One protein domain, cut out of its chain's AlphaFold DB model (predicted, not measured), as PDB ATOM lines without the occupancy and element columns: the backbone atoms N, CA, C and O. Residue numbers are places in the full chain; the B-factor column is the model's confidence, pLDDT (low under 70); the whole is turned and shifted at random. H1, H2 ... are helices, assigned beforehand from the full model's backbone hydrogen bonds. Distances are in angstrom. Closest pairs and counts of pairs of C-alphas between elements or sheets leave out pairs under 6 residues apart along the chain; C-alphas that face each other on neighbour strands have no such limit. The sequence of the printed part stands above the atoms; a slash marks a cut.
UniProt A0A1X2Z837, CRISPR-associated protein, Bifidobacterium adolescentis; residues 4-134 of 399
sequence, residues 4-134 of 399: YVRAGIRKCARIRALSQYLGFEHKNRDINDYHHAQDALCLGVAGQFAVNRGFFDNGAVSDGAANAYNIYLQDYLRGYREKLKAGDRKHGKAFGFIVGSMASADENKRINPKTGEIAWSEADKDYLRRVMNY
ATOM      1  N   TYR A   4      58.389  37.012 221.790       50.97
ATOM      2  CA  TYR A   4      57.362  37.634 222.627       50.97
ATOM      3  C   TYR A   4      56.152  38.144 221.826       50.97
ATOM      4  O   TYR A   4      55.030  38.072 222.321       50.97
ATOM      5  N   VAL A   5      56.343  38.590 220.577       53.25
ATOM      6  CA  VAL A   5      55.247  39.036 219.692       53.25
ATOM      7  C   VAL A   5      54.398  37.839 219.273       53.25
ATOM      8  O   VAL A   5      53.174  37.870 219.383       53.25
ATOM      9  N   ARG A   6      55.042  36.727 218.891       52.19
ATOM     10  CA  ARG A   6      54.343  35.472 218.560       52.19
ATOM     11  C   ARG A   6      53.575  34.911 219.760       52.19
ATOM     12  O   ARG A   6      52.434  34.482 219.606       52.19
ATOM     13  N   ALA A   7      54.173  34.931 220.954       49.97
ATOM     14  CA  ALA A   7      53.519  34.483 222.185       49.97
ATOM     15  C   ALA A   7      52.368  35.412 222.617       49.97
ATOM     16  O   ALA A   7      51.338  34.933 223.091       49.97
ATOM     17  N   GLY A   8      52.524  36.725 222.426       52.44
ATOM     18  CA  GLY A   8      51.509  37.740 222.702       52.44
ATOM     19  C   GLY A   8      50.283  37.589 221.811       52.44
ATOM     20  O   GLY A   8      49.178  37.440 222.326       52.44
ATOM     21  N   ILE A   9      50.471  37.511 220.490       52.91
ATOM     22  CA  ILE A   9      49.380  37.342 219.514       52.91
ATOM     23  C   ILE A   9      48.610  36.034 219.770       52.91
ATOM     24  O   ILE A   9      47.381  36.045 219.808       52.91
ATOM     25  N   ARG A  10      49.308  34.927 220.072       47.84
ATOM     26  CA  ARG A  10      48.680  33.635 220.418       47.84
ATOM     27  C   ARG A  10      47.883  33.658 221.730       47.84
ATOM     28  O   ARG A  10      46.899  32.940 221.849       47.84
ATOM     29  N   LYS A  11      48.268  34.483 222.712       47.00
ATOM     30  CA  LYS A  11      47.568  34.618 224.010       47.00
ATOM     31  C   LYS A  11      46.425  35.651 224.003       47.00
ATOM     32  O   LYS A  11      45.758  35.812 225.027       47.00
ATOM     33  N   CYS A  12      46.198  36.358 222.891       50.72
ATOM     34  CA  CYS A  12      45.269  37.495 222.824       50.72
ATOM     35  C   CYS A  12      43.824  37.150 222.431       50.72
ATOM     36  O   CYS A  12      42.943  37.982 222.646       50.72
ATOM     37  N   ALA A  13      43.545  35.940 221.939       55.44
ATOM     38  CA  ALA A  13      42.183  35.443 221.731       55.44
ATOM     39  C   ALA A  13      41.627  34.839 223.033       55.44
ATOM     40  O   ALA A  13      41.355  33.644 223.136       55.44
ATOM     41  N   ARG A  14      41.515  35.651 224.092       67.44
ATOM     42  CA  ARG A  14      40.841  35.192 225.314       67.44
ATOM     43  C   ARG A  14      39.344  35.140 225.035       67.44
ATOM     44  O   ARG A  14      38.735  36.193 224.891       67.44
ATOM     45  N   ILE A  15      38.752  33.946 225.044       75.81
ATOM     46  CA  ILE A  15      37.301  33.738 224.861       75.81
ATOM     47  C   ILE A  15      36.498  34.671 225.779       75.81
ATOM     48  O   ILE A  15      35.616  35.388 225.320       75.81
ATOM     49  N   ARG A  16      36.915  34.790 227.048       79.81
ATOM     50  CA  ARG A  16      36.314  35.712 228.026       79.81
ATOM     51  C   ARG A  16      36.269  37.176 227.558       79.81
ATOM     52  O   ARG A  16      35.321  37.875 227.887       79.81
ATOM     53  N   ALA A  17      37.284  37.647 226.832       82.25
ATOM     54  CA  ALA A  17      37.326  39.017 226.322       82.25
ATOM     55  C   ALA A  17      36.278  39.231 225.226       82.25
ATOM     56  O   ALA A  17      35.621  40.265 225.216       82.25
ATOM     57  N   LEU A  18      36.095  38.248 224.337       87.94
ATOM     58  CA  LEU A  18      35.093  38.346 223.280       87.94
ATOM     59  C   LEU A  18      33.672  38.226 223.839       87.94
ATOM     60  O   LEU A  18      32.828  39.040 223.484       87.94
ATOM     61  N   SER A  19      33.421  37.296 224.766       87.19
ATOM     62  CA  SER A  19      32.118  37.204 225.438       87.19
ATOM     63  C   SER A  19      31.778  38.517 226.153       87.19
ATOM     64  O   SER A  19      30.683  39.042 225.979       87.19
ATOM     65  N   GLN A  20      32.748  39.123 226.852       87.62
ATOM     66  CA  GLN A  20      32.586  40.446 227.458       87.62
ATOM     67  C   GLN A  20      32.299  41.544 226.418       87.62
ATOM     68  O   GLN A  20      31.389  42.344 226.612       87.62
ATOM     69  N   TYR A  21      33.028  41.575 225.301       89.00
ATOM     70  CA  TYR A  21      32.788  42.534 224.214       89.00
ATOM     71  C   TYR A  21      31.380  42.410 223.608       89.00
ATOM     72  O   TYR A  21      30.757  43.415 223.258       89.00
ATOM     73  N   LEU A  22      30.854  41.185 223.527       90.69
ATOM     74  CA  LEU A  22      29.496  40.916 223.061       90.69
ATOM     75  C   LEU A  22      28.425  41.218 224.126       90.69
ATOM     76  O   LEU A  22      27.259  41.329 223.765       90.69
ATOM     77  N   GLY A  23      28.791  41.439 225.393       87.88
ATOM     78  CA  GLY A  23      27.851  41.706 226.492       87.88
ATOM     79  C   GLY A  23      27.430  40.468 227.292       87.88
ATOM     80  O   GLY A  23      26.507  40.546 228.090       87.88
ATOM     81  N   PHE A  24      28.116  39.338 227.114       87.81
ATOM     82  CA  PHE A  24      27.886  38.078 227.828       87.81
ATOM     83  C   PHE A  24      29.034  37.832 228.817       87.81
ATOM     84  O   PHE A  24      29.877  36.954 228.628       87.81
ATOM     85  N   GLU A  25      29.132  38.680 229.846       84.06
ATOM     86  CA  GLU A  25      30.175  38.555 230.878       84.06
ATOM     87  C   GLU A  25      29.933  37.382 231.832       84.06
ATOM     88  O   GLU A  25      30.892  36.790 232.347       84.06
ATOM     89  N   HIS A  26      28.661  37.058 232.058       87.00
ATOM     90  CA  HIS A  26      28.241  35.993 232.948       87.00
ATOM     91  C   HIS A  26      28.358  34.645 232.255       87.00
ATOM     92  O   HIS A  26      27.985  34.463 231.097       87.00
ATOM     93  N   LYS A  27      28.900  33.691 233.003       85.44
ATOM     94  CA  LYS A  27      28.971  32.290 232.610       85.44
ATOM     95  C   LYS A  27      28.812  31.452 233.864       85.44
ATOM     96  O   LYS A  27      29.740  31.352 234.675       85.44
ATOM     97  N   ASN A  28      27.629  30.883 234.002       88.56
ATOM     98  CA  ASN A  28      27.271  29.915 235.015       88.56
ATOM     99  C   ASN A  28      27.062  28.555 234.345       88.56
ATOM    100  O   ASN A  28      26.180  28.405 233.499       88.56
ATOM    101  N   ARG A  29      27.915  27.592 234.699       89.81
ATOM    102  CA  ARG A  29      27.889  26.239 234.128       89.81
ATOM    103  C   ARG A  29      26.793  25.370 234.731       89.81
ATOM    104  O   ARG A  29      26.447  24.375 234.119       89.81
ATOM    105  N   ASP A  30      26.255  25.763 235.882       89.69
ATOM    106  CA  ASP A  30      25.212  25.008 236.570       89.69
ATOM    107  C   ASP A  30      23.829  25.304 235.972       89.69
ATOM    108  O   ASP A  30      22.911  24.503 236.113       89.69
ATOM    109  N   ILE A  31      23.668  26.441 235.274       91.44
ATOM    110  CA  ILE A  31      22.405  26.808 234.617       91.44
ATOM    111  C   ILE A  31      22.181  25.976 233.352       91.44
ATOM    112  O   ILE A  31      21.098  25.421 233.174       91.44
ATOM    113  N   ASN A  32      23.167  25.913 232.453       92.94
ATOM    114  CA  ASN A  32      23.076  25.136 231.217       92.94
ATOM    115  C   ASN A  32      24.441  24.909 230.543       92.94
ATOM    116  O   ASN A  32      25.436  25.603 230.786       92.94
ATOM    117  N   ASP A  33      24.433  23.998 229.572       93.81
ATOM    118  CA  ASP A  33      25.588  23.642 228.743       93.81
ATOM    119  C   ASP A  33      25.767  24.540 227.501       93.81
ATOM    120  O   ASP A  33      26.708  24.351 226.723       93.81
ATOM    121  N   TYR A  34      24.906  25.545 227.283       93.56
ATOM    122  CA  TYR A  34      24.990  26.427 226.102       93.56
ATOM    123  C   TYR A  34      26.308  27.196 226.030       93.56
ATOM    124  O   TYR A  34      26.781  27.538 224.942       93.56
ATOM    125  N   HIS A  35      26.945  27.405 227.179       89.62
ATOM    126  CA  HIS A  35      28.232  28.067 227.278       89.62
ATOM    127  C   HIS A  35      29.337  27.386 226.449       89.62
ATOM    128  O   HIS A  35      30.253  28.065 225.994       89.62
ATOM    129  N   HIS A  36      29.250  26.073 226.196       90.56
ATOM    130  CA  HIS A  36      30.183  25.373 225.310       90.56
ATOM    131  C   HIS A  36      30.040  25.819 223.849       90.56
ATOM    132  O   HIS A  36      31.039  26.114 223.191       90.56
ATOM    133  N   ALA A  37      28.803  25.915 223.355       92.00
ATOM    134  CA  ALA A  37      28.516  26.381 222.000       92.00
ATOM    135  C   ALA A  37      28.874  27.866 221.834       92.00
ATOM    136  O   ALA A  37      29.487  28.254 220.840       92.00
ATOM    137  N   GLN A  38      28.559  28.683 222.839       91.62
ATOM    138  CA  GLN A  38      28.920  30.099 222.887       91.62
ATOM    139  C   GLN A  38      30.444  30.312 222.900       91.62
ATOM    140  O   GLN A  38      30.962  31.117 222.127       91.62
ATOM    141  N   ASP A  39      31.186  29.567 223.730       90.62
ATOM    142  CA  ASP A  39      32.652  29.634 223.777       90.62
ATOM    143  C   ASP A  39      33.265  29.225 222.417       90.62
ATOM    144  O   ASP A  39      34.205  29.874 221.945       90.62
ATOM    145  N   ALA A  40      32.717  28.195 221.757       91.75
ATOM    146  CA  ALA A  40      33.148  27.755 220.428       91.75
ATOM    147  C   ALA A  40      32.863  28.801 219.337       91.75
ATOM    148  O   ALA A  40      33.735  29.073 218.509       91.75
ATOM    149  N   LEU A  41      31.685  29.437 219.369       92.38
ATOM    150  CA  LEU A  41      31.338  30.543 218.474       92.38
ATOM    151  C   LEU A  41      32.304  31.714 218.660       92.38
ATOM    152  O   LEU A  41      32.871  32.201 217.685       92.38
ATOM    153  N   CYS A  42      32.550  32.125 219.907       91.38
ATOM    154  CA  CYS A  42      33.519  33.167 220.224       91.38
ATOM    155  C   CYS A  42      34.911  32.836 219.655       91.38
ATOM    156  O   CYS A  42      35.557  33.677 219.025       91.38
ATOM    157  N   LEU A  43      35.382  31.602 219.838       89.94
ATOM    158  CA  LEU A  43      36.671  31.181 219.297       89.94
ATOM    159  C   LEU A  43      36.703  31.254 217.761       89.94
ATOM    160  O   LEU A  43      37.652  31.807 217.200       89.94
ATOM    161  N   GLY A  44      35.664  30.744 217.094       91.44
ATOM    162  CA  GLY A  44      35.540  30.773 215.635       91.44
ATOM    163  C   GLY A  44      35.516  32.196 215.081       91.44
ATOM    164  O   GLY A  44      36.254  32.504 214.151       91.44
ATOM    165  N   VAL A  45      34.750  33.090 215.708       93.19
ATOM    166  CA  VAL A  45      34.647  34.506 215.326       93.19
ATOM    167  C   VAL A  45      35.983  35.229 215.482       93.19
ATOM    168  O   VAL A  45      36.419  35.914 214.559       93.19
ATOM    169  N   ALA A  46      36.663  35.068 216.621       90.38
ATOM    170  CA  ALA A  46      37.972  35.685 216.835       90.38
ATOM    171  C   ALA A  46      39.008  35.184 215.813       90.38
ATOM    172  O   ALA A  46      39.825  35.968 215.324       90.38
ATOM    173  N   GLY A  47      38.961  33.888 215.483       87.31
ATOM    174  CA  GLY A  47      39.799  33.280 214.451       87.31
ATOM    175  C   GLY A  47      39.500  33.830 213.058       87.31
ATOM    176  O   GLY A  47      40.418  34.284 212.376       87.31
ATOM    177  N   GLN A  48      38.225  33.864 212.664       90.56
ATOM    178  CA  GLN A  48      37.796  34.361 211.358       90.56
ATOM    179  C   GLN A  48      38.122  35.843 211.181       90.56
ATOM    180  O   GLN A  48      38.653  36.223 210.142       90.56
ATOM    181  N   PHE A  49      37.892  36.672 212.204       92.19
ATOM    182  CA  PHE A  49      38.307  38.073 212.174       92.19
ATOM    183  C   PHE A  49      39.815  38.194 211.952       92.19
ATOM    184  O   PHE A  49      40.244  38.963 211.101       92.19
ATOM    185  N   ALA A  50      40.634  37.423 212.673       88.00
ATOM    186  CA  ALA A  50      42.083  37.499 212.524       88.00
ATOM    187  C   ALA A  50      42.557  37.094 211.115       88.00
ATOM    188  O   ALA A  50      43.494  37.701 210.589       88.00
ATOM    189  N   VAL A  51      41.899  36.109 210.492       87.81
ATOM    190  CA  VAL A  51      42.139  35.722 209.091       87.81
ATOM    191  C   VAL A  51      41.712  36.844 208.145       87.81
ATOM    192  O   VAL A  51      42.547  37.341 207.391       87.81
ATOM    193  N   ASN A  52      40.464  37.314 208.239       91.06
ATOM    194  CA  ASN A  52      39.919  38.373 207.381       91.06
ATOM    195  C   ASN A  52      40.717  39.672 207.499       91.06
ATOM    196  O   ASN A  52      40.925  40.371 206.516       91.06
ATOM    197  N   ARG A  53      41.221  39.980 208.697       90.25
ATOM    198  CA  ARG A  53      42.041  41.160 208.983       90.25
ATOM    199  C   ARG A  53      43.464  41.059 208.418       90.25
ATOM    200  O   ARG A  53      44.207  42.045 208.467       90.25
ATOM    201  N   GLY A  54      43.859  39.894 207.907       86.94
ATOM    202  CA  GLY A  54      45.182  39.637 207.342       86.94
ATOM    203  C   GLY A  54      46.273  39.468 208.399       86.94
ATOM    204  O   GLY A  54      47.443  39.756 208.132       86.94
ATOM    205  N   PHE A  55      45.923  39.039 209.620       86.12
ATOM    206  CA  PHE A  55      46.931  38.806 210.657       86.12
ATOM    207  C   PHE A  55      47.753  37.538 210.438       86.12
ATOM    208  O   PHE A  55      48.857  37.412 210.975       86.12
ATOM    209  N   PHE A  56      47.232  36.619 209.633       80.88
ATOM    210  CA  PHE A  56      47.913  35.398 209.245       80.88
ATOM    211  C   PHE A  56      48.105  35.364 207.728       80.88
ATOM    212  O   PHE A  56      47.243  35.818 206.982       80.88
ATOM    213  N   ASP A  57      49.245  34.835 207.295       73.06
ATOM    214  CA  ASP A  57      49.614  34.621 205.896       73.06
ATOM    215  C   ASP A  57      50.256  33.229 205.796       73.06
ATOM    216  O   ASP A  57      51.211  32.940 206.521       73.06
ATOM    217  N   ASN A  58      49.678  32.325 204.998       70.88
ATOM    218  CA  ASN A  58      50.102  30.919 204.875       70.88
ATOM    219  C   ASN A  58      50.329  30.188 206.221       70.88
ATOM    220  O   ASN A  58      51.303  29.458 206.402       70.88
ATOM    221  N   GLY A  59      49.448  30.409 207.205       67.25
ATOM    222  CA  GLY A  59      49.543  29.787 208.536       67.25
ATOM    223  C   GLY A  59      50.618  30.384 209.461       67.25
ATOM    224  O   GLY A  59      50.738  29.969 210.616       67.25
ATOM    225  N   ALA A  60      51.369  31.385 208.996       72.81
ATOM    226  CA  ALA A  60      52.306  32.167 209.792       72.81
ATOM    227  C   ALA A  60      51.707  33.531 210.165       72.81
ATOM    228  O   ALA A  60      50.781  34.021 209.530       72.81
ATOM    229  N   VAL A  61      52.229  34.160 211.220       74.81
ATOM    230  CA  VAL A  61      51.836  35.532 211.572       74.81
ATOM    231  C   VAL A  61      52.422  36.492 210.538       74.81
ATOM    232  O   VAL A  61      53.627  36.446 210.297       74.81
ATOM    233  N   SER A  62      51.587  37.354 209.956       78.75
ATOM    234  CA  SER A  62      52.016  38.316 208.939       78.75
ATOM    235  C   SER A  62      52.866  39.442 209.542       78.75
ATOM    236  O   SER A  62      52.738  39.787 210.723       78.75
ATOM    237  N   ASP A  63      53.713  40.079 208.733       73.50
ATOM    238  CA  ASP A  63      54.472  41.257 209.179       73.50
ATOM    239  C   ASP A  63      53.542  42.428 209.551       73.50
ATOM    240  O   ASP A  63      53.794  43.162 210.510       73.50
ATOM    241  N   GLY A  64      52.393  42.532 208.872       73.69
ATOM    242  CA  GLY A  64      51.324  43.473 209.214       73.69
ATOM    243  C   GLY A  64      50.745  43.236 210.613       73.69
ATOM    244  O   GLY A  64      50.497  44.198 211.341       73.69
ATOM    245  N   ALA A  65      50.598  41.977 211.041       75.00
ATOM    246  CA  ALA A  65      50.192  41.650 212.408       75.00
ATOM    247  C   ALA A  65      51.248  42.019 213.450       75.00
ATOM    248  O   ALA A  65      50.884  42.438 214.547       75.00
ATOM    249  N   ALA A  66      52.541  41.890 213.129       73.44
ATOM    250  CA  ALA A  66      53.622  42.325 214.015       73.44
ATOM    251  C   ALA A  66      53.487  43.812 214.349       73.44
ATOM    252  O   ALA A  66      53.516  44.210 215.514       73.44
ATOM    253  N   ASN A  67      53.321  44.617 213.298       78.44
ATOM    254  CA  ASN A  67      53.204  46.058 213.413       78.44
ATOM    255  C   ASN A  67      51.913  46.446 214.145       78.44
ATOM    256  O   ASN A  67      51.957  47.180 215.129       78.44
ATOM    257  N   ALA A  68      50.775  45.868 213.749       76.44
ATOM    258  CA  ALA A  68      49.494  46.106 214.407       76.44
ATOM    259  C   ALA A  68      49.519  45.731 215.900       76.44
ATOM    260  O   ALA A  68      48.999  46.477 216.729       76.44
ATOM    261  N   TYR A  69      50.171  44.622 216.267       79.31
ATOM    262  CA  TYR A  69      50.346  44.227 217.666       79.31
ATOM    263  C   TYR A  69      51.215  45.219 218.444       79.31
ATOM    264  O   TYR A  69      50.881  45.563 219.576       79.31
ATOM    265  N   ASN A  70      52.311  45.702 217.851       78.31
ATOM    266  CA  ASN A  70      53.171  46.702 218.483       78.31
ATOM    267  C   ASN A  70      52.432  48.029 218.700       78.31
ATOM    268  O   ASN A  70      52.526  48.592 219.789       78.31
ATOM    269  N   ILE A  71      51.653  48.486 217.713       78.44
ATOM    270  CA  ILE A  71      50.792  49.673 217.830       78.44
ATOM    271  C   ILE A  71      49.771  49.472 218.953       78.44
ATOM    272  O   ILE A  71      49.668  50.302 219.852       78.44
ATOM    273  N   TYR A  72      49.077  48.331 218.969       78.81
ATOM    274  CA  TYR A  72      48.146  47.993 220.045       78.81
ATOM    275  C   TYR A  72      48.827  47.978 221.421       78.81
ATOM    276  O   TYR A  72      48.268  48.489 222.388       78.81
ATOM    277  N   LEU A  73      50.031  47.412 221.534       78.19
ATOM    278  CA  LEU A  73      50.771  47.375 222.793       78.19
ATOM    279  C   LEU A  73      51.162  48.784 223.252       78.19
ATOM    280  O   LEU A  73      51.059  49.083 224.440       78.19
ATOM    281  N   GLN A  74      51.579  49.657 222.332       78.50
ATOM    282  CA  GLN A  74      51.861  51.058 222.641       78.50
ATOM    283  C   GLN A  74      50.602  51.799 223.105       78.50
ATOM    284  O   GLN A  74      50.651  52.473 224.135       78.50
ATOM    285  N   ASP A  75      49.474  51.623 222.413       75.19
ATOM    286  CA  ASP A  75      48.171  52.182 222.795       75.19
ATOM    287  C   ASP A  75      47.750  51.710 224.189       75.19
ATOM    288  O   ASP A  75      47.395  52.517 225.051       75.19
ATOM    289  N   TYR A  76      47.856  50.403 224.432       72.81
ATOM    290  CA  TYR A  76      47.556  49.779 225.712       72.81
ATOM    291  C   TYR A  76      48.424  50.355 226.840       72.81
ATOM    292  O   TYR A  76      47.907  50.752 227.885       72.81
ATOM    293  N   LEU A  77      49.743  50.436 226.635       72.50
ATOM    294  CA  LEU A  77      50.683  50.971 227.622       72.50
ATOM    295  C   LEU A  77      50.467  52.468 227.874       72.50
ATOM    296  O   LEU A  77      50.590  52.911 229.015       72.50
ATOM    297  N   ARG A  78      50.133  53.243 226.838       72.81
ATOM    298  CA  ARG A  78      49.787  54.664 226.953       72.81
ATOM    299  C   ARG A  78      48.533  54.856 227.803       72.81
ATOM    300  O   ARG A  78      48.610  55.541 228.821       72.81
ATOM    301  N   GLY A  79      47.442  54.164 227.476       69.69
ATOM    302  CA  GLY A  79      46.206  54.225 228.259       69.69
ATOM    303  C   GLY A  79      46.384  53.719 229.697       69.69
ATOM    304  O   GLY A  79      45.795  54.260 230.631       69.69
ATOM    305  N   TYR A  80      47.245  52.718 229.915       64.62
ATOM    306  CA  TYR A  80      47.615  52.270 231.260       64.62
ATOM    307  C   TYR A  80      48.359  53.360 232.053       64.62
ATOM    308  O   TYR A  80      48.037  53.607 233.214       64.62
ATOM    309  N   ARG A  81      49.323  54.054 231.431       63.75
ATOM    310  CA  ARG A  81      50.066  55.166 232.056       63.75
ATOM    311  C   ARG A  81      49.173  56.362 232.378       63.75
ATOM    312  O   ARG A  81      49.369  56.992 233.411       63.75
ATOM    313  N   GLU A  82      48.206  56.673 231.525       66.19
ATOM    314  CA  GLU A  82      47.232  57.747 231.761       66.19
ATOM    315  C   GLU A  82      46.329  57.431 232.962       66.19
ATOM    316  O   GLU A  82      46.149  58.277 233.837       66.19
ATOM    317  N   LYS A  83      45.868  56.181 233.090       63.16
ATOM    318  CA  LYS A  83      45.077  55.725 234.249       63.16
ATOM    319  C   LYS A  83      45.872  55.710 235.555       63.16
ATOM    320  O   LYS A  83      45.327  56.046 236.601       63.16
ATOM    321  N   LEU A  84      47.168  55.389 235.504       59.00
ATOM    322  CA  LEU A  84      48.057  55.507 236.668       59.00
ATOM    323  C   LEU A  84      48.177  56.952 237.174       59.00
ATOM    324  O   LEU A  84      48.292  57.159 238.379       59.00
ATOM    325  N   LYS A  85      48.139  57.941 236.270       59.88
ATOM    326  CA  LYS A  85      48.192  59.368 236.624       59.88
ATOM    327  C   LYS A  85      46.880  59.884 237.219       59.88
ATOM    328  O   LYS A  85      46.918  60.778 238.052       59.88
ATOM    329  N   ALA A  86      45.741  59.315 236.827       59.91
ATOM    330  CA  ALA A  86      44.415  59.749 237.270       59.91
ATOM    331  C   ALA A  86      43.988  59.207 238.655       59.91
ATOM    332  O   ALA A  86      42.848  59.401 239.056       59.91
ATOM    333  N   GLY A  87      44.851  58.476 239.377       51.25
ATOM    334  CA  GLY A  87      44.507  57.845 240.667       51.25
ATOM    335  C   GLY A  87      43.509  56.679 240.563       51.25
ATOM    336  O   GLY A  87      43.292  55.951 241.534       51.25
ATOM    337  N   ASP A  88      42.958  56.443 239.374       49.28
ATOM    338  CA  ASP A  88      41.927  55.456 239.092       49.28
ATOM    339  C   ASP A  88      42.545  54.063 238.883       49.28
ATOM    340  O   ASP A  88      42.710  53.543 237.777       49.28
ATOM    341  N   ARG A  89      42.904  53.408 239.993       48.00
ATOM    342  CA  ARG A  89      43.383  52.008 240.006       48.00
ATOM    343  C   ARG A  89      42.268  50.978 239.768       48.00
ATOM    344  O   ARG A  89      42.469  49.783 239.994       48.00
ATOM    345  N   LYS A  90      41.081  51.388 239.316       44.81
ATOM    346  CA  LYS A  90      39.960  50.475 239.076       44.81
ATOM    347  C   LYS A  90      39.989  49.928 237.646       44.81
ATOM    348  O   LYS A  90      39.489  50.531 236.709       44.81
ATOM    349  N   HIS A  91      40.575  48.736 237.508       42.94
ATOM    350  CA  HIS A  91      40.184  47.701 236.537       42.94
ATOM    351  C   HIS A  91      39.849  48.168 235.106       42.94
ATOM    352  O   HIS A  91      38.791  47.861 234.561       42.94
ATOM    353  N   GLY A  92      40.794  48.817 234.427       44.38
ATOM    354  CA  GLY A  92      40.735  48.918 232.971       44.38
ATOM    355  C   GLY A  92      41.023  47.557 232.337       44.38
ATOM    356  O   GLY A  92      42.163  47.310 231.955       44.38
ATOM    357  N   LYS A  93      40.029  46.665 232.233       54.28
ATOM    358  CA  LYS A  93      40.144  45.423 231.452       54.28
ATOM    359  C   LYS A  93      40.222  45.788 229.965       54.28
ATOM    360  O   LYS A  93      39.225  45.703 229.258       54.28
ATOM    361  N   ALA A  94      41.373  46.250 229.483       64.19
ATOM    362  CA  ALA A  94      41.529  46.409 228.045       64.19
ATOM    363  C   ALA A  94      41.445  45.018 227.403       64.19
ATOM    364  O   ALA A  94      42.074  44.060 227.869       64.19
ATOM    365  N   PHE A  95      40.626  44.906 226.363       75.06
ATOM    366  CA  PHE A  95      40.503  43.683 225.589       75.06
ATOM    367  C   PHE A  95      41.846  43.313 224.973       75.06
ATOM    368  O   PHE A  95      42.549  44.195 224.503       75.06
ATOM    369  N   GLY A  96      42.186  42.021 224.938       78.19
ATOM    370  CA  GLY A  96      43.404  41.556 224.266       78.19
ATOM    371  C   GLY A  96      43.426  41.946 222.784       78.19
ATOM    372  O   GLY A  96      42.375  42.185 222.204       78.19
ATOM    373  N   PHE A  97      44.610  41.960 222.164       82.69
ATOM    374  CA  PHE A  97      44.871  42.533 220.831       82.69
ATOM    375  C   PHE A  97      43.785  42.299 219.768       82.69
ATOM    376  O   PHE A  97      43.364  43.245 219.108       82.69
ATOM    377  N   ILE A  98      43.311  41.057 219.618       85.81
ATOM    378  CA  ILE A  98      42.295  40.695 218.621       85.81
ATOM    379  C   ILE A  98      40.972  41.412 218.910       85.81
ATOM    380  O   ILE A  98      40.518  42.225 218.111       85.81
ATOM    381  N   VAL A  99      40.399  41.182 220.093       86.75
ATOM    382  CA  VAL A  99      39.124  41.792 220.505       86.75
ATOM    383  C   VAL A  99      39.262  43.309 220.660       86.75
ATOM    384  O   VAL A  99      38.344  44.047 220.332       86.75
ATOM    385  N   GLY A 100      40.424  43.801 221.092       85.69
ATOM    386  CA  GLY A 100      40.732  45.229 221.148       85.69
ATOM    387  C   GLY A 100      40.761  45.889 219.769       85.69
ATOM    388  O   GLY A 100      40.356  47.041 219.649       85.69
ATOM    389  N   SER A 101      41.177  45.164 218.724       88.38
ATOM    390  CA  SER A 101      41.100  45.640 217.335       88.38
ATOM    391  C   SER A 101      39.653  45.671 216.838       88.38
ATOM    392  O   SER A 101      39.247  46.655 216.230       88.38
ATOM    393  N   MET A 102      38.854  44.648 217.167       90.00
ATOM    394  CA  MET A 102      37.413  44.603 216.860       90.00
ATOM    395  C   MET A 102      36.632  45.721 217.567       90.00
ATOM    396  O   MET A 102      35.718  46.305 216.995       90.00
ATOM    397  N   ALA A 103      37.002  46.026 218.813       88.50
ATOM    398  CA  ALA A 103      36.368  47.042 219.648       88.50
ATOM    399  C   ALA A 103      36.897  48.464 219.411       88.50
ATOM    400  O   ALA A 103      36.467  49.392 220.095       88.50
ATOM    401  N   SER A 104      37.868  48.646 218.511       85.88
ATOM    402  CA  SER A 104      38.476  49.955 218.305       85.88
ATOM    403  C   SER A 104      37.542  50.896 217.549       85.88
ATOM    404  O   SER A 104      36.911  50.502 216.572       85.88
ATOM    405  N   ALA A 105      37.519  52.163 217.969       85.56
ATOM    406  CA  ALA A 105      36.862  53.233 217.224       85.56
ATOM    407  C   ALA A 105      37.569  53.541 215.889       85.56
ATOM    408  O   ALA A 105      36.952  54.089 214.984       85.56
ATOM    409  N   ASP A 106      38.850  53.179 215.753       87.81
ATOM    410  CA  ASP A 106      39.596  53.319 214.504       87.81
ATOM    411  C   ASP A 106      39.220  52.197 213.524       87.81
ATOM    412  O   ASP A 106      39.607  51.036 213.690       87.81
ATOM    413  N   GLU A 107      38.471  52.551 212.482       87.38
ATOM    414  CA  GLU A 107      38.022  51.636 211.428       87.38
ATOM    415  C   GLU A 107      39.169  50.953 210.686       87.38
ATOM    416  O   GLU A 107      39.038  49.791 210.304       87.38
ATOM    417  N   ASN A 108      40.342  51.583 210.585       87.62
ATOM    418  CA  ASN A 108      41.502  50.965 209.939       87.62
ATOM    419  C   ASN A 108      41.981  49.714 210.692       87.62
ATOM    420  O   ASN A 108      42.590  48.808 210.114       87.62
ATOM    421  N   LYS A 109      41.674  49.601 211.991       86.75
ATOM    422  CA  LYS A 109      41.950  48.389 212.777       86.75
ATOM    423  C   LYS A 109      40.964  47.257 212.480       86.75
ATOM    424  O   LYS A 109      41.264  46.112 212.808       86.75
ATOM    425  N   ARG A 110      39.866  47.541 211.776       91.19
ATOM    426  CA  ARG A 110      38.824  46.591 211.357       91.19
ATOM    427  C   ARG A 110      38.806  46.310 209.851       91.19
ATOM    428  O   ARG A 110      38.017  45.486 209.412       91.19
ATOM    429  N   ILE A 111      39.694  46.930 209.074       92.62
ATOM    430  CA  ILE A 111      39.830  46.730 207.622       92.62
ATOM    431  C   ILE A 111      41.092  45.918 207.319       92.62
ATOM    432  O   ILE A 111      42.130  46.091 207.965       92.62
ATOM    433  N   ASN A 112      41.025  45.025 206.334       91.38
ATOM    434  CA  ASN A 112      42.200  44.344 205.812       91.38
ATOM    435  C   ASN A 112      43.096  45.345 205.053       91.38
ATOM    436  O   ASN A 112      42.677  45.893 204.038       91.38
ATOM    437  N   PRO A 113      44.349  45.573 205.479       87.12
ATOM    438  CA  PRO A 113      45.207  46.603 204.902       87.12
ATOM    439  C   PRO A 113      45.736  46.233 203.513       87.12
ATOM    440  O   PRO A 113      46.242  47.106 202.819       87.12
ATOM    441  N   LYS A 114      45.670  44.952 203.120       87.19
ATOM    442  CA  LYS A 114      46.087  44.487 201.793       87.19
ATOM    443  C   LYS A 114      44.943  44.565 200.781       87.19
ATOM    444  O   LYS A 114      45.183  44.962 199.648       87.19
ATOM    445  N   THR A 115      43.732  44.161 201.173       90.19
ATOM    446  CA  THR A 115      42.583  44.047 200.251       90.19
ATOM    447  C   THR A 115      41.617  45.229 200.329       90.19
ATOM    448  O   THR A 115      40.862  45.452 199.392       90.19
ATOM    449  N   GLY A 116      41.630  45.994 201.423       90.88
ATOM    450  CA  GLY A 116      40.657  47.057 201.692       90.88
ATOM    451  C   GLY A 116      39.292  46.549 202.171       90.88
ATOM    452  O   GLY A 116      38.406  47.352 202.443       90.88
ATOM    453  N   GLU A 117      39.108  45.234 202.309       93.94
ATOM    454  CA  GLU A 117      37.843  44.641 202.747       93.94
ATOM    455  C   GLU A 117      37.591  44.868 204.242       93.94
ATOM    456  O   GLU A 117      38.507  44.831 205.073       93.94
ATOM    457  N   ILE A 118      36.322  45.051 204.604       94.31
ATOM    458  CA  ILE A 118      35.896  45.174 205.999       94.31
ATOM    459  C   ILE A 118      35.971  43.791 206.656       94.31
ATOM    460  O   ILE A 118      35.257  42.870 206.272       94.31
ATOM    461  N   ALA A 119      36.824  43.649 207.670       93.75
ATOM    462  CA  ALA A 119      36.967  42.412 208.435       93.75
ATOM    463  C   ALA A 119      36.016  42.343 209.642       93.75
ATOM    464  O   ALA A 119      35.780  41.249 210.156       93.75
ATOM    465  N   TRP A 120      35.512  43.489 210.122       95.75
ATOM    466  CA  TRP A 120      34.564  43.572 211.236       95.75
ATOM    467  C   TRP A 120      33.714  44.842 211.205       95.75
ATOM    468  O   TRP A 120      34.246  45.938 211.019       95.75
ATOM    469  N   SER A 121      32.423  44.712 211.496       94.00
ATOM    470  CA  SER A 121      31.466  45.815 211.602       94.00
ATOM    471  C   SER A 121      30.609  45.724 212.875       94.00
ATOM    472  O   SER A 121      30.550  44.690 213.541       94.00
ATOM    473  N   GLU A 122      29.896  46.803 213.222       91.69
ATOM    474  CA  GLU A 122      28.907  46.736 214.313       91.69
ATOM    475  C   GLU A 122      27.711  45.833 213.957       91.69
ATOM    476  O   GLU A 122      27.150  45.193 214.844       91.69
ATOM    477  N   ALA A 123      27.374  45.680 212.670       94.56
ATOM    478  CA  ALA A 123      26.327  44.752 212.239       94.56
ATOM    479  C   ALA A 123      26.685  43.288 212.567       94.56
ATOM    480  O   ALA A 123      25.817  42.526 213.001       94.56
ATOM    481  N   ASP A 124      27.963  42.911 212.438       95.06
ATOM    482  CA  ASP A 124      28.457  41.581 212.826       95.06
ATOM    483  C   ASP A 124      28.313  41.356 214.335       95.06
ATOM    484  O   ASP A 124      27.865  40.299 214.790       95.06
ATOM    485  N   LYS A 125      28.639  42.380 215.129       94.00
ATOM    486  CA  LYS A 125      28.498  42.353 216.587       94.00
ATOM    487  C   LYS A 125      27.039  42.181 217.013       94.00
ATOM    488  O   LYS A 125      26.752  41.346 217.872       94.00
ATOM    489  N   ASP A 126      26.117  42.923 216.405       95.06
ATOM    490  CA  ASP A 126      24.685  42.826 216.703       95.06
ATOM    491  C   ASP A 126      24.087  41.496 216.232       95.06
ATOM    492  O   ASP A 126      23.237  40.907 216.905       95.06
ATOM    493  N   TYR A 127      24.560  40.959 215.105       95.50
ATOM    494  CA  TYR A 127      24.222  39.603 214.687       95.50
ATOM    495  C   TYR A 127      24.653  38.567 215.728       95.50
ATOM    496  O   TYR A 127      23.824  37.778 216.182       95.50
ATOM    497  N   LEU A 128      25.905  38.604 216.182       94.81
ATOM    498  CA  LEU A 128      26.396  37.641 217.166       94.81
ATOM    499  C   LEU A 128      25.711  37.772 218.521       94.81
ATOM    500  O   LEU A 128      25.453  36.755 219.155       94.81
ATOM    501  N   ARG A 129      25.349  38.985 218.952       93.12
ATOM    502  CA  ARG A 129      24.527  39.180 220.155       93.12
ATOM    503  C   ARG A 129      23.194  38.449 220.071       93.12
ATOM    504  O   ARG A 129      22.792  37.806 221.039       93.12
ATOM    505  N   ARG A 130      22.538  38.493 218.907       92.56
ATOM    506  CA  ARG A 130      21.301  37.737 218.665       92.56
ATOM    507  C   ARG A 130      21.545  36.231 218.731       92.56
ATOM    508  O   ARG A 130      20.805  35.546 219.427       92.56
ATOM    509  N   VAL A 131      22.596  35.733 218.072       93.06
ATOM    510  CA  VAL A 131      22.945  34.297 218.061       93.06
ATOM    511  C   VAL A 131      23.271  33.782 219.467       93.06
ATOM    512  O   VAL A 131      22.772  32.736 219.877       93.06
ATOM    513  N   MET A 132      24.058  34.535 220.238       89.81
ATOM    514  CA  MET A 132      24.432  34.194 221.616       89.81
ATOM    515  C   MET A 132      23.222  34.119 222.559       89.81
ATOM    516  O   MET A 132      23.290  33.408 223.560       89.81
ATOM    517  N   ASN A 133      22.122  34.807 222.226       89.75
ATOM    518  CA  ASN A 133      20.884  34.840 223.006       89.75
ATOM    519  C   ASN A 133      19.772  33.925 222.452       89.75
ATOM    520  O   ASN A 133      18.603  34.067 222.818       89.75
ATOM    521  N   TYR A 134      20.089  32.997 221.544       91.69
ATOM    522  CA  TYR A 134      19.100  32.030 221.072       91.69
ATOM    523  C   TYR A 134      18.551  31.184 222.224       91.69
ATOM    524  O   TYR A 134      19.291  30.601 223.011       91.69
TER     525      TYR A 134
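What this domain is: This is residues 4 to 134 of the 399 residues of the protein "CRISPR-associated protein" of Bifidobacterium adolescentis (UniProt A0A1X2Z837). Long H4 makes one arm of a rough L; H3 and H6, side by side, make the other, with short H5 and H2 in the angle and H1 beside H4. The printed part has 131 residues, with six named helices, H1 to H6 in chain order, and no named strand. The all-helix whole is compact, radius of gyration of the C-alphas 15.6 A, spanning 44 by 41 by 27 A.

How they stand to each other: H4, residues 63 to 85, touches H5, residues 97 to 102, with residues 69 to 73 alone; closest C-alphas Tyr 72 and Phe 97, 6.4 A. H2, residues 15 to 22, touches H3, residues 34 to 52, about perpendicular at 85 degrees, with H3's residues 39 to 46 alone; closest C-alphas Ile 15 and Cys 42, 6.0 A. H6, residues 122 to 132, is close but not clearly touching H3; closest C-alphas Gln 38 and Met 132, 6.2 A. H1, residues 4 to 11, only just touches H4, with 3 pairs of C-alphas within 8 A; closest Val 5 and Ala 66, 6.8 A. In the six helices every O i to N i+4 pair is within hydrogen-bond range.

Where its parts are: H4 runs 33.5 A from C-alpha 63 at (54.472, 41.257, 209.179); H3 measures 26.8 A. H6 ends with C-alpha 132 at (24.432, 34.194, 221.616).

The domain as a whole: The printed part has no cut. Links H2 to H3, H4 to H5 and H5 to H6 are long. Residues 4 to 14, 59 and 79 to 94 have pLDDT under 70.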